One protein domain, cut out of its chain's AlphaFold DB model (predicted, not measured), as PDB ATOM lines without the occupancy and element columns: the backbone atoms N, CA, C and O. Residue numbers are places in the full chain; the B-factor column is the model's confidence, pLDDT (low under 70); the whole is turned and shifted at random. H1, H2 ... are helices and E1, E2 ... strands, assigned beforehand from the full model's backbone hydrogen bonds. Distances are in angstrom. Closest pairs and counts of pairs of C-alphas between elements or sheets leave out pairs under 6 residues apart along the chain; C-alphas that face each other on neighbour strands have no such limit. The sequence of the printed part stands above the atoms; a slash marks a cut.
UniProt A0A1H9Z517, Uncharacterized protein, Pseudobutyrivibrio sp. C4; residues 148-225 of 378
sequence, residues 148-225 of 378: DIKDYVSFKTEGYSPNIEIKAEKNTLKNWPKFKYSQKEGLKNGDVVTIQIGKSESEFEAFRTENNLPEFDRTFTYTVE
ATOM      1  N   ASP A 148     -13.406  21.534   8.730       90.94
ATOM      2  CA  ASP A 148     -12.999  20.214   8.228       90.94
ATOM      3  C   ASP A 148     -12.542  20.310   6.761       90.94
ATOM      4  O   ASP A 148     -13.280  20.733   5.869       90.94
ATOM      5  N   ILE A 149     -11.321  19.849   6.484       88.50
ATOM      6  CA  ILE A 149     -10.759  19.737   5.131       88.50
ATOM      7  C   ILE A 149     -11.605  18.837   4.206       88.50
ATOM      8  O   ILE A 149     -11.578  19.009   2.985       88.50
ATOM      9  N   LYS A 150     -12.399  17.912   4.761       88.31
ATOM     10  CA  LYS A 150     -13.285  16.993   4.022       88.31
ATOM     11  C   LYS A 150     -14.487  17.684   3.370       88.31
ATOM     12  O   LYS A 150     -15.002  17.173   2.376       88.31
ATOM     13  N   ASP A 151     -14.888  18.870   3.834       90.00
ATOM     14  CA  ASP A 151     -15.887  19.695   3.132       90.00
ATOM     15  C   ASP A 151     -15.343  20.248   1.802       90.00
ATOM     16  O   ASP A 151     -16.085  20.481   0.837       90.00
ATOM     17  N   TYR A 152     -14.021  20.416   1.741       89.19
ATOM     18  CA  TYR A 152     -13.295  20.993   0.619       89.19
ATOM     19  C   TYR A 152     -12.664  19.946  -0.302       89.19
ATOM     20  O   TYR A 152     -12.365  20.288  -1.443       89.19
ATOM     21  N   VAL A 153     -12.471  18.700   0.148       89.00
ATOM     22  CA  VAL A 153     -11.812  17.616  -0.601       89.00
ATOM     23  C   VAL A 153     -12.621  16.316  -0.512       89.00
ATOM     24  O   VAL A 153     -12.822  15.794   0.582       89.00
ATOM     25  N   SER A 154     -13.015  15.733  -1.652       89.62
ATOM     26  CA  SER A 154     -13.622  14.391  -1.704       89.62
ATOM     27  C   SER A 154     -12.726  13.354  -2.382       89.62
ATOM     28  O   SER A 154     -11.964  13.650  -3.309       89.62
ATOM     29  N   PHE A 155     -12.873  12.107  -1.935       90.06
ATOM     30  CA  PHE A 155     -12.223  10.931  -2.500       90.06
ATOM     31  C   PHE A 155     -13.274   9.887  -2.868       90.06
ATOM     32  O   PHE A 155     -14.250   9.690  -2.139       90.06
ATOM     33  N   LYS A 156     -13.028   9.194  -3.976       89.69
ATOM     34  CA  LYS A 156     -13.799   8.045  -4.446       89.69
ATOM     35  C   LYS A 156     -12.941   6.785  -4.438       89.69
ATOM     36  O   LYS A 156     -11.723   6.841  -4.625       89.69
ATOM     37  N   THR A 157     -13.606   5.651  -4.294       86.94
ATOM     38  CA  THR A 157     -13.043   4.315  -4.469       86.94
ATOM     39  C   THR A 157     -13.285   3.825  -5.898       86.94
ATOM     40  O   THR A 157     -14.374   4.005  -6.443       86.94
ATOM     41  N   GLU A 158     -12.299   3.169  -6.502       84.56
ATOM     42  CA  GLU A 158     -12.440   2.440  -7.768       84.56
ATOM     43  C   GLU A 158     -11.942   0.999  -7.605       84.56
ATOM     44  O   GLU A 158     -11.050   0.737  -6.804       84.56
ATOM     45  N   GLY A 159     -12.507   0.056  -8.362       71.88
ATOM     46  CA  GLY A 159     -12.206  -1.373  -8.227       71.88
ATOM     47  C   GLY A 159     -13.223  -2.116  -7.357       71.88
ATOM     48  O   GLY A 159     -14.398  -1.753  -7.314       71.88
ATOM     49  N   TYR A 160     -12.769  -3.187  -6.714       70.88
ATOM     50  CA  TYR A 160     -13.579  -4.118  -5.924       70.88
ATOM     51  C   TYR A 160     -12.755  -4.620  -4.740       70.88
ATOM     52  O   TYR A 160     -11.551  -4.792  -4.886       70.88
ATOM     53  N   SER A 161     -13.358  -4.882  -3.583       70.19
ATOM     54  CA  SER A 161     -12.666  -5.481  -2.431       70.19
ATOM     55  C   SER A 161     -12.162  -6.891  -2.793       70.19
ATOM     56  O   SER A 161     -12.955  -7.642  -3.369       70.19
ATOM     57  N   PRO A 162     -10.900  -7.284  -2.493       71.62
ATOM     58  CA  PRO A 162      -9.856  -6.580  -1.720       71.62
ATOM     59  C   PRO A 162      -8.806  -5.822  -2.575       71.62
ATOM     60  O   PRO A 162      -7.661  -5.649  -2.171       71.62
ATOM     61  N   ASN A 163      -9.165  -5.393  -3.785       80.50
ATOM     62  CA  ASN A 163      -8.319  -4.682  -4.749       80.50
ATOM     63  C   ASN A 163      -8.900  -3.296  -5.111       80.50
ATOM     64  O   ASN A 163      -9.092  -2.967  -6.285       80.50
ATOM     65  N   ILE A 164      -9.213  -2.485  -4.098       83.31
ATOM     66  CA  ILE A 164      -9.732  -1.117  -4.253       83.31
ATOM     67  C   ILE A 164      -8.566  -0.121  -4.371       83.31
ATOM     68  O   ILE A 164      -7.551  -0.255  -3.687       83.31
ATOM     69  N   GLU A 165      -8.732   0.904  -5.211       92.06
ATOM     70  CA  GLU A 165      -7.867   2.082  -5.325       92.06
ATOM     71  C   GLU A 165      -8.608   3.350  -4.851       92.06
ATOM     72  O   GLU A 165      -9.763   3.572  -5.223       92.06
ATOM     73  N   ILE A 166      -7.945   4.223  -4.084       93.62
ATOM     74  CA  ILE A 166      -8.471   5.555  -3.724       93.62
ATOM     75  C   ILE A 166      -8.015   6.607  -4.743       93.62
ATOM     76  O   ILE A 166      -6.825   6.722  -5.060       93.62
ATOM     77  N   LYS A 167      -8.953   7.446  -5.203       89.62
ATOM     78  CA  LYS A 167      -8.688   8.615  -6.059       89.62
ATOM     79  C   LYS A 167      -9.344   9.867  -5.496       89.62
ATOM     80  O   LYS A 167     -10.515   9.846  -5.129       89.62
ATOM     81  N   ALA A 168      -8.609  10.975  -5.481       87.75
ATOM     82  CA  ALA A 168      -9.199  12.286  -5.231       87.75
ATOM     83  C   ALA A 168     -10.137  12.660  -6.395       87.75
ATOM     84  O   ALA A 168      -9.810  12.420  -7.558       87.75
ATOM     85  N   GLU A 169     -11.308  13.208  -6.080       84.56
ATOM     86  CA  GLU A 169     -12.395  13.436  -7.040       84.56
ATOM     87  C   GLU A 169     -12.722  14.922  -7.202       84.56
ATOM     88  O   GLU A 169     -12.754  15.431  -8.322       84.56
ATOM     89  N   LYS A 170     -12.940  15.624  -6.088       79.94
ATOM     90  CA  LYS A 170     -13.302  17.043  -6.055       79.94
ATOM     91  C   LYS A 170     -12.411  17.768  -5.061       79.94
ATOM     92  O   LYS A 170     -12.159  17.258  -3.972       79.94
ATOM     93  N   ASN A 171     -12.014  18.986  -5.407       81.69
ATOM     94  CA  ASN A 171     -11.562  19.970  -4.439       81.69
ATOM     95  C   ASN A 171     -11.826  21.398  -4.954       81.69
ATOM     96  O   ASN A 171     -11.851  21.626  -6.163       81.69
ATOM     97  N   THR A 172     -12.143  22.314  -4.035       84.62
ATOM     98  CA  THR A 172     -12.569  23.704  -4.309       84.62
ATOM     99  C   THR A 172     -11.571  24.770  -3.841       84.62
ATOM    100  O   THR A 172     -11.858  25.958  -3.938       84.62
ATOM    101  N   LEU A 173     -10.426  24.349  -3.312       86.38
ATOM    102  CA  LEU A 173      -9.309  25.177  -2.873       86.38
ATOM    103  C   LEU A 173      -8.389  25.505  -4.056       86.38
ATOM    104  O   LEU A 173      -8.182  24.694  -4.966       86.38
ATOM    105  N   LYS A 174      -7.790  26.693  -4.008       86.81
ATOM    106  CA  LYS A 174      -6.731  27.132  -4.919       86.81
ATOM    107  C   LYS A 174      -5.496  26.241  -4.753       86.81
ATOM    108  O   LYS A 174      -5.246  25.702  -3.674       86.81
ATOM    109  N   ASN A 175      -4.709  26.111  -5.823       84.69
ATOM    110  CA  ASN A 175      -3.433  25.385  -5.841       84.69
ATOM    111  C   ASN A 175      -3.507  23.958  -5.269       84.69
ATOM    112  O   ASN A 175      -2.789  23.596  -4.331       84.69
ATOM    113  N   TRP A 176      -4.382  23.155  -5.894       81.06
ATOM    114  CA  TRP A 176      -4.687  21.756  -5.580       81.06
ATOM    115  C   TRP A 176      -3.484  20.978  -5.005       81.06
ATOM    116  O   TRP A 176      -2.507  20.729  -5.723       81.06
ATOM    117  N   PRO A 177      -3.533  20.539  -3.734       83.94
ATOM    118  CA  PRO A 177      -2.436  19.800  -3.134       83.94
ATOM    119  C   PRO A 177      -2.318  18.390  -3.717       83.94
ATOM    120  O   PRO A 177      -3.303  17.681  -3.927       83.94
ATOM    121  N   LYS A 178      -1.081  17.927  -3.911       89.06
ATOM    122  CA  LYS A 178      -0.821  16.489  -4.038       89.06
ATOM    123  C   LYS A 178      -1.093  15.833  -2.685       89.06
ATOM    124  O   LYS A 178      -0.743  16.404  -1.657       89.06
ATOM    125  N   PHE A 179      -1.662  14.635  -2.684       91.94
ATOM    126  CA  PHE A 179      -1.890  13.858  -1.466       91.94
ATOM    127  C   PHE A 179      -0.907  12.691  -1.382       91.94
ATOM    128  O   PHE A 179      -0.600  12.052  -2.392       91.94
ATOM    129  N   LYS A 180      -0.426  12.417  -0.171       93.75
ATOM    130  CA  LYS A 180       0.253  11.176   0.208       93.75
ATOM    131  C   LYS A 180      -0.760  10.288   0.928       93.75
ATOM    132  O   LYS A 180      -1.625  10.801   1.631       93.75
ATOM    133  N   TYR A 181      -0.635   8.980   0.766       95.06
ATOM    134  CA  TYR A 181      -1.540   7.982   1.334       95.06
ATOM    135  C   TYR A 181      -0.693   6.945   2.072       95.06
ATOM    136  O   TYR A 181       0.370   6.582   1.563       95.06
ATOM    137  N   SER A 182      -1.142   6.448   3.227       96.62
ATOM    138  CA  SER A 182      -0.495   5.307   3.898       96.62
ATOM    139  C   SER A 182      -0.539   4.046   3.028       96.62
ATOM    140  O   SER A 182       0.437   3.308   2.955       96.62
ATOM    141  N   GLN A 183      -1.653   3.854   2.324       95.62
ATOM    142  CA  GLN A 183      -1.861   2.860   1.278       95.62
ATOM    143  C   GLN A 183      -2.870   3.431   0.274       95.62
ATOM    144  O   GLN A 183      -3.818   4.105   0.672       95.62
ATOM    145  N   LYS A 184      -2.660   3.214  -1.030       93.38
ATOM    146  CA  LYS A 184      -3.519   3.775  -2.095       93.38
ATOM    147  C   LYS A 184      -4.271   2.719  -2.911       93.38
ATOM    148  O   LYS A 184      -5.294   3.046  -3.505       93.38
ATOM    149  N   GLU A 185      -3.768   1.491  -2.945       92.69
ATOM    150  CA  GLU A 185      -4.258   0.371  -3.755       92.69
ATOM    151  C   GLU A 185      -4.186  -0.942  -2.959       92.69
ATOM    152  O   GLU A 185      -3.526  -0.991  -1.918       92.69
ATOM    153  N   GLY A 186      -4.866  -1.996  -3.423       85.38
ATOM    154  CA  GLY A 186      -4.939  -3.275  -2.697       85.38
ATOM    155  C   GLY A 186      -5.751  -3.186  -1.400       85.38
ATOM    156  O   GLY A 186      -5.413  -3.841  -0.418       85.38
ATOM    157  N   LEU A 187      -6.749  -2.298  -1.374       90.38
ATOM    158  CA  LEU A 187      -7.589  -2.019  -0.209       90.38
ATOM    159  C   LEU A 187      -8.884  -2.847  -0.247       90.38
ATOM    160  O   LEU A 187      -9.409  -3.159  -1.320       90.38
ATOM    161  N   LYS A 188      -9.446  -3.140   0.923       87.69
ATOM    162  CA  LYS A 188     -10.772  -3.753   1.111       87.69
ATOM    163  C   LYS A 188     -11.740  -2.792   1.806       87.69
ATOM    164  O   LYS A 188     -11.336  -1.794   2.399       87.69
ATOM    165  N   ASN A 189     -13.034  -3.107   1.754       85.12
ATOM    166  CA  ASN A 189     -14.023  -2.384   2.558       85.12
ATOM    167  C   ASN A 189     -13.687  -2.515   4.058       85.12
ATOM    168  O   ASN A 189     -13.351  -3.602   4.530       85.12
ATOM    169  N   GLY A 190     -13.795  -1.411   4.797       90.69
ATOM    170  CA  GLY A 190     -13.434  -1.297   6.211       90.69
ATOM    171  C   GLY A 190     -11.978  -0.892   6.480       90.69
ATOM    172  O   GLY A 190     -11.655  -0.586   7.627       90.69
ATOM    173  N   ASP A 191     -11.103  -0.842   5.467       95.75
ATOM    174  CA  ASP A 191      -9.742  -0.327   5.653       95.75
ATOM    175  C   ASP A 191      -9.757   1.185   5.926       95.75
ATOM    176  O   ASP A 191     -10.483   1.947   5.283       95.75
ATOM    177  N   VAL A 192      -8.912   1.639   6.856       96.75
ATOM    178  CA  VAL A 192      -8.737   3.062   7.179       96.75
ATOM    179  C   VAL A 192      -7.403   3.541   6.621       96.75
ATOM    180  O   VAL A 192      -6.337   3.097   7.048       96.75
ATOM    181  N   VAL A 193      -7.460   4.477   5.677       96.81
ATOM    182  CA  VAL A 193      -6.287   5.085   5.046       96.81
ATOM    183  C   VAL A 193      -6.013   6.452   5.656       96.81
ATOM    184  O   VAL A 193      -6.897   7.306   5.739       96.81
ATOM    185  N   THR A 194      -4.758   6.681   6.035       96.81
ATOM    186  CA  THR A 194      -4.266   7.997   6.441       96.81
ATOM    187  C   THR A 194      -3.838   8.767   5.199       96.81
ATOM    188  O   THR A 194      -2.969   8.318   4.447       96.81
ATOM    189  N   ILE A 195      -4.438   9.933   4.987       95.19
ATOM    190  CA  ILE A 195      -4.164  10.842   3.876       95.19
ATOM    191  C   ILE A 195      -3.465  12.081   4.435       95.19
ATOM    192  O   ILE A 195      -3.900  12.649   5.431       95.19
ATOM    193  N   GLN A 196      -2.381  12.510   3.790       93.75
ATOM    194  CA  GLN A 196      -1.623  13.703   4.161       93.75
ATOM    195  C   GLN A 196      -1.498  14.662   2.972       93.75
ATOM    196  O   GLN A 196      -1.183  14.242   1.854       93.75
ATOM    197  N   ILE A 197      -1.673  15.963   3.208       93.19
ATOM    198  CA  ILE A 197      -1.361  17.016   2.233       93.19
ATOM    199  C   ILE A 197       0.156  17.022   1.983       93.19
ATOM    200  O   ILE A 197       0.969  17.310   2.858       93.19
ATOM    201  N   GLY A 198       0.545  16.673   0.759       91.25
ATOM    202  CA  GLY A 198       1.922  16.474   0.310       91.25
ATOM    203  C   GLY A 198       2.648  17.769  -0.051       91.25
ATOM    204  O   GLY A 198       3.213  17.853  -1.139       91.25
ATOM    205  N   LYS A 199       2.627  18.750   0.852       89.62
ATOM    206  CA  LYS A 199       3.387  20.011   0.792       89.62
ATOM    207  C   LYS A 199       4.463  20.015   1.886       89.62
ATOM    208  O   LYS A 199       4.293  19.354   2.913       89.62
ATOM    209  N   SER A 200       5.571  20.724   1.673       91.81
ATOM    210  CA  SER A 200       6.489  21.088   2.766       91.81
ATOM    211  C   SER A 200       5.823  22.083   3.727       91.81
ATOM    212  O   SER A 200       4.749  22.598   3.428       91.81
ATOM    213  N   GLU A 201       6.435  22.352   4.885       91.12
ATOM    214  CA  GLU A 201       5.838  23.229   5.903       91.12
ATOM    215  C   GLU A 201       5.536  24.630   5.357       91.12
ATOM    216  O   GLU A 201       4.393  25.071   5.378       91.12
ATOM    217  N   SER A 202       6.523  25.290   4.747       93.00
ATOM    218  CA  SER A 202       6.355  26.624   4.160       93.00
ATOM    219  C   SER A 202       5.357  26.657   2.996       93.00
ATOM    220  O   SER A 202       4.639  27.641   2.829       93.00
ATOM    221  N   GLU A 203       5.266  25.588   2.201       93.56
ATOM    222  CA  GLU A 203       4.255  25.465   1.143       93.56
ATOM    223  C   GLU A 203       2.847  25.203   1.689       93.56
ATOM    224  O   GLU A 203       1.870  25.553   1.023       93.56
ATOM    225  N   PHE A 204       2.732  24.541   2.845       92.75
ATOM    226  CA  PHE A 204       1.466  24.305   3.531       92.75
ATOM    227  C   PHE A 204       0.953  25.606   4.143       92.75
ATOM    228  O   PHE A 204      -0.180  25.977   3.859       92.75
ATOM    229  N   GLU A 205       1.809  26.357   4.837       91.88
ATOM    230  CA  GLU A 205       1.486  27.690   5.359       91.88
ATOM    231  C   GLU A 205       1.014  28.638   4.253       91.88
ATOM    232  O   GLU A 205      -0.092  29.171   4.327       91.88
ATOM    233  N   ALA A 206       1.778  28.755   3.159       92.25
ATOM    234  CA  ALA A 206       1.374  29.563   2.009       92.25
ATOM    235  C   ALA A 206       0.023  29.116   1.414       92.25
ATOM    236  O   ALA A 206      -0.794  29.951   1.031       92.25
ATOM    237  N   PHE A 207      -0.242  27.805   1.374       92.50
ATOM    238  CA  PHE A 207      -1.516  27.247   0.916       92.50
ATOM    239  C   PHE A 207      -2.687  27.558   1.863       92.50
ATOM    240  O   PHE A 207      -3.792  27.800   1.369       92.50
ATOM    241  N   ARG A 208      -2.471  27.580   3.188       92.38
ATOM    242  CA  ARG A 208      -3.494  27.989   4.166       92.38
ATOM    243  C   ARG A 208      -3.831  29.468   4.005       92.38
ATOM    244  O   ARG A 208      -5.008  29.790   3.861       92.38
ATOM    245  N   THR A 209      -2.820  30.337   3.922       90.19
ATOM    246  CA  THR A 209      -3.001  31.784   3.706       90.19
ATOM    247  C   THR A 209      -3.720  32.084   2.390       90.19
ATOM    248  O   THR A 209      -4.690  32.829   2.385       90.19
ATOM    249  N   GLU A 210      -3.327  31.466   1.272       90.69
ATOM    250  CA  GLU A 210      -3.957  31.705  -0.041       90.69
ATOM    251  C   GLU A 210      -5.455  31.329  -0.083       90.69
ATOM    252  O   GLU A 210      -6.230  31.862  -0.887       90.69
ATOM    253  N   ASN A 211      -5.863  30.392   0.775       90.88
ATOM    254  CA  ASN A 211      -7.224  29.873   0.873       90.88
ATOM    255  C   ASN A 211      -7.995  30.377   2.105       90.88
ATOM    256  O   ASN A 211      -9.140  29.962   2.281       90.88
ATOM    257  N   ASN A 212      -7.413  31.265   2.921       90.56
ATOM    258  CA  ASN A 212      -8.024  31.810   4.142       90.56
ATOM    259  C   ASN A 212      -8.494  30.717   5.119       90.56
ATOM    260  O   ASN A 212      -9.618  30.735   5.628       90.56
ATOM    261  N   LEU A 213      -7.631  29.715   5.325       92.69
ATOM    262  CA  LEU A 213      -7.893  28.565   6.190       92.69
ATOM    263  C   LEU A 213      -7.231  28.736   7.565       92.69
ATOM    264  O   LEU A 213      -6.089  29.205   7.624       92.69
ATOM    265  N   PRO A 214      -7.890  28.289   8.651       94.62
ATOM    266  CA  PRO A 214      -7.300  28.278   9.983       94.62
ATOM    267  C   PRO A 214      -6.142  27.276  10.090       94.62
ATOM    268  O   PRO A 214      -5.734  26.650   9.110       94.62
ATOM    269  N   GLU A 215      -5.550  27.135  11.274       92.44
ATOM    270  CA  GLU A 215      -4.579  26.068  11.542       92.44
ATOM    271  C   GLU A 215      -5.284  24.716  11.719       92.44
ATOM    272  O   GLU A 215      -6.286  24.615  12.422       92.44
ATOM    273  N   PHE A 216      -4.780  23.677  11.046       92.88
ATOM    274  CA  PHE A 216      -5.341  22.325  11.086       92.88
ATOM    275  C   PHE A 216      -4.267  21.270  10.792       92.88
ATOM    276  O   PHE A 216      -3.275  21.558  10.115       92.88
ATOM    277  N   ASP A 217      -4.469  20.029  11.251       91.12
ATOM    278  CA  ASP A 217      -3.575  18.926  10.884       91.12
ATOM    279  C   ASP A 217      -3.705  18.625   9.385       91.12
ATOM    280  O   ASP A 217      -4.765  18.254   8.877       91.12
ATOM    281  N   ARG A 218      -2.582  18.712   8.669       92.00
ATOM    282  CA  ARG A 218      -2.451  18.299   7.266       92.00
ATOM    283  C   ARG A 218      -2.734  16.808   7.013       92.00
ATOM    284  O   ARG A 218      -2.613  16.371   5.866       92.00
ATOM    285  N   THR A 219      -3.047  16.040   8.050       93.50
ATOM    286  CA  THR A 219      -3.242  14.593   8.076       93.50
ATOM    287  C   THR A 219      -4.661  14.256   8.535       93.50
ATOM    288  O   THR A 219      -5.115  14.722   9.574       93.50
ATOM    289  N   PHE A 220      -5.371  13.414   7.788       93.06
ATOM    290  CA  PHE A 220      -6.728  12.978   8.127       93.06
ATOM    291  C   PHE A 220      -6.993  11.544   7.659       93.06
ATOM    292  O   PHE A 220      -6.297  11.010   6.798       93.06
ATOM    293  N   THR A 221      -8.016  10.904   8.224       94.62
ATOM    294  CA  THR A 221      -8.401   9.527   7.887       94.62
ATOM    295  C   THR A 221      -9.556   9.465   6.889       94.62
ATOM    296  O   THR A 221     -10.470  10.300   6.915       94.62
ATOM    297  N   TYR A 222      -9.528   8.439   6.040       94.12
ATOM    298  CA  TYR A 222     -10.582   8.058   5.104       94.12
ATOM    299  C   TYR A 222     -10.848   6.553   5.224       94.12
ATOM    300  O   TYR A 222      -9.928   5.754   5.048       94.12
ATOM    301  N   THR A 223     -12.089   6.165   5.516       95.31
ATOM    302  CA  THR A 223     -12.507   4.755   5.548       95.31
ATOM    303  C   THR A 223     -12.968   4.330   4.158       95.31
ATOM    304  O   THR A 223     -13.773   5.015   3.528       95.31
ATOM    305  N   VAL A 224     -12.451   3.205   3.672       93.94
ATOM    306  CA  VAL A 224     -12.826   2.604   2.391       93.94
ATOM    307  C   VAL A 224     -14.159   1.881   2.557       93.94
ATOM    308  O   VAL A 224     -14.240   0.889   3.275       93.94
ATOM    309  N   GLU A 225     -15.213   2.359   1.900       88.31
ATOM    310  CA  GLU A 225     -16.564   1.794   2.019       88.31
ATOM    311  C   GLU A 225     -17.305   1.801   0.676       88.31
ATOM    312  O   GLU A 225     -17.005   2.587  -0.223       88.31
TER     313      GLU A 225
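Overview. This is residues 148 to 225 of the 378 residues of an uncharacterized protein of Pseudobutyrivibrio sp. C4 (UniProt A0A1H9Z517). A three-stranded sheet, E3, E4 and E5, and a long two-stranded hairpin, E1 and E2, stand round a common long axis like a loose, incomplete barrel, with open seams between E2 and E3 and between E1 and E5. Helix H1 lies beyond one end of it, away from the E1 to E2 turn. The printed part has 78 residues, in the order E1, E2, E3, E4, H1, E5; both sheets, E3-E4-E5 and E1-E2, are antiparallel, and the class is mixed, helices and strands. It is compact, with a radius of gyration of the C-alphas of 13.3 A, yet elongated, spanning 39 by 20 by 17 A.

Arrangement. E4, residues 192 to 197, is the inner strand between edge strands E3, residues 179 to 181, and E5, residues 219 to 223. E3 and E4 form a hairpin, with N 180 and O 196 within hydrogen-bond range at 2.8 A. E4 and E5 are antiparallel at 148 degrees, with N 193 and O 222 at 2.8 A. E1, residues 153 to 160, and E2, residues 163 to 171, form a hairpin at 156 degrees, with N 156 and O 167 at 2.8 A. E1 and E5 are only just apart, closest 8.3 A, as are E2 and E3, 8.4 A. H1, residues 201 to 210, is not on the three-stranded sheet; its closest C-alpha to E4 is that of Phe 204, 7.9 A from that of Ile 197. Every O i to N i+4 pair in H1 is within hydrogen-bond range.

Along the chain. E1 begins at C-alpha 153 (-11.812, 17.616, -0.601) and is 22.4 A long; E2 is 24.9 A, E4 16.5 A, H1 14.3 A and E5 13.7 A, ending at C-alpha 223 (-12.507, 4.755, 5.548). E3 is 6.5 A long.

Size, cuts and confidence. The C-alphas of Pro 162 and Thr 209 are the farthest apart, 39.3 A. The printed part has no cut, and no link is long. Mean pLDDT of the printed part is 89.5; no printed residue is under 70.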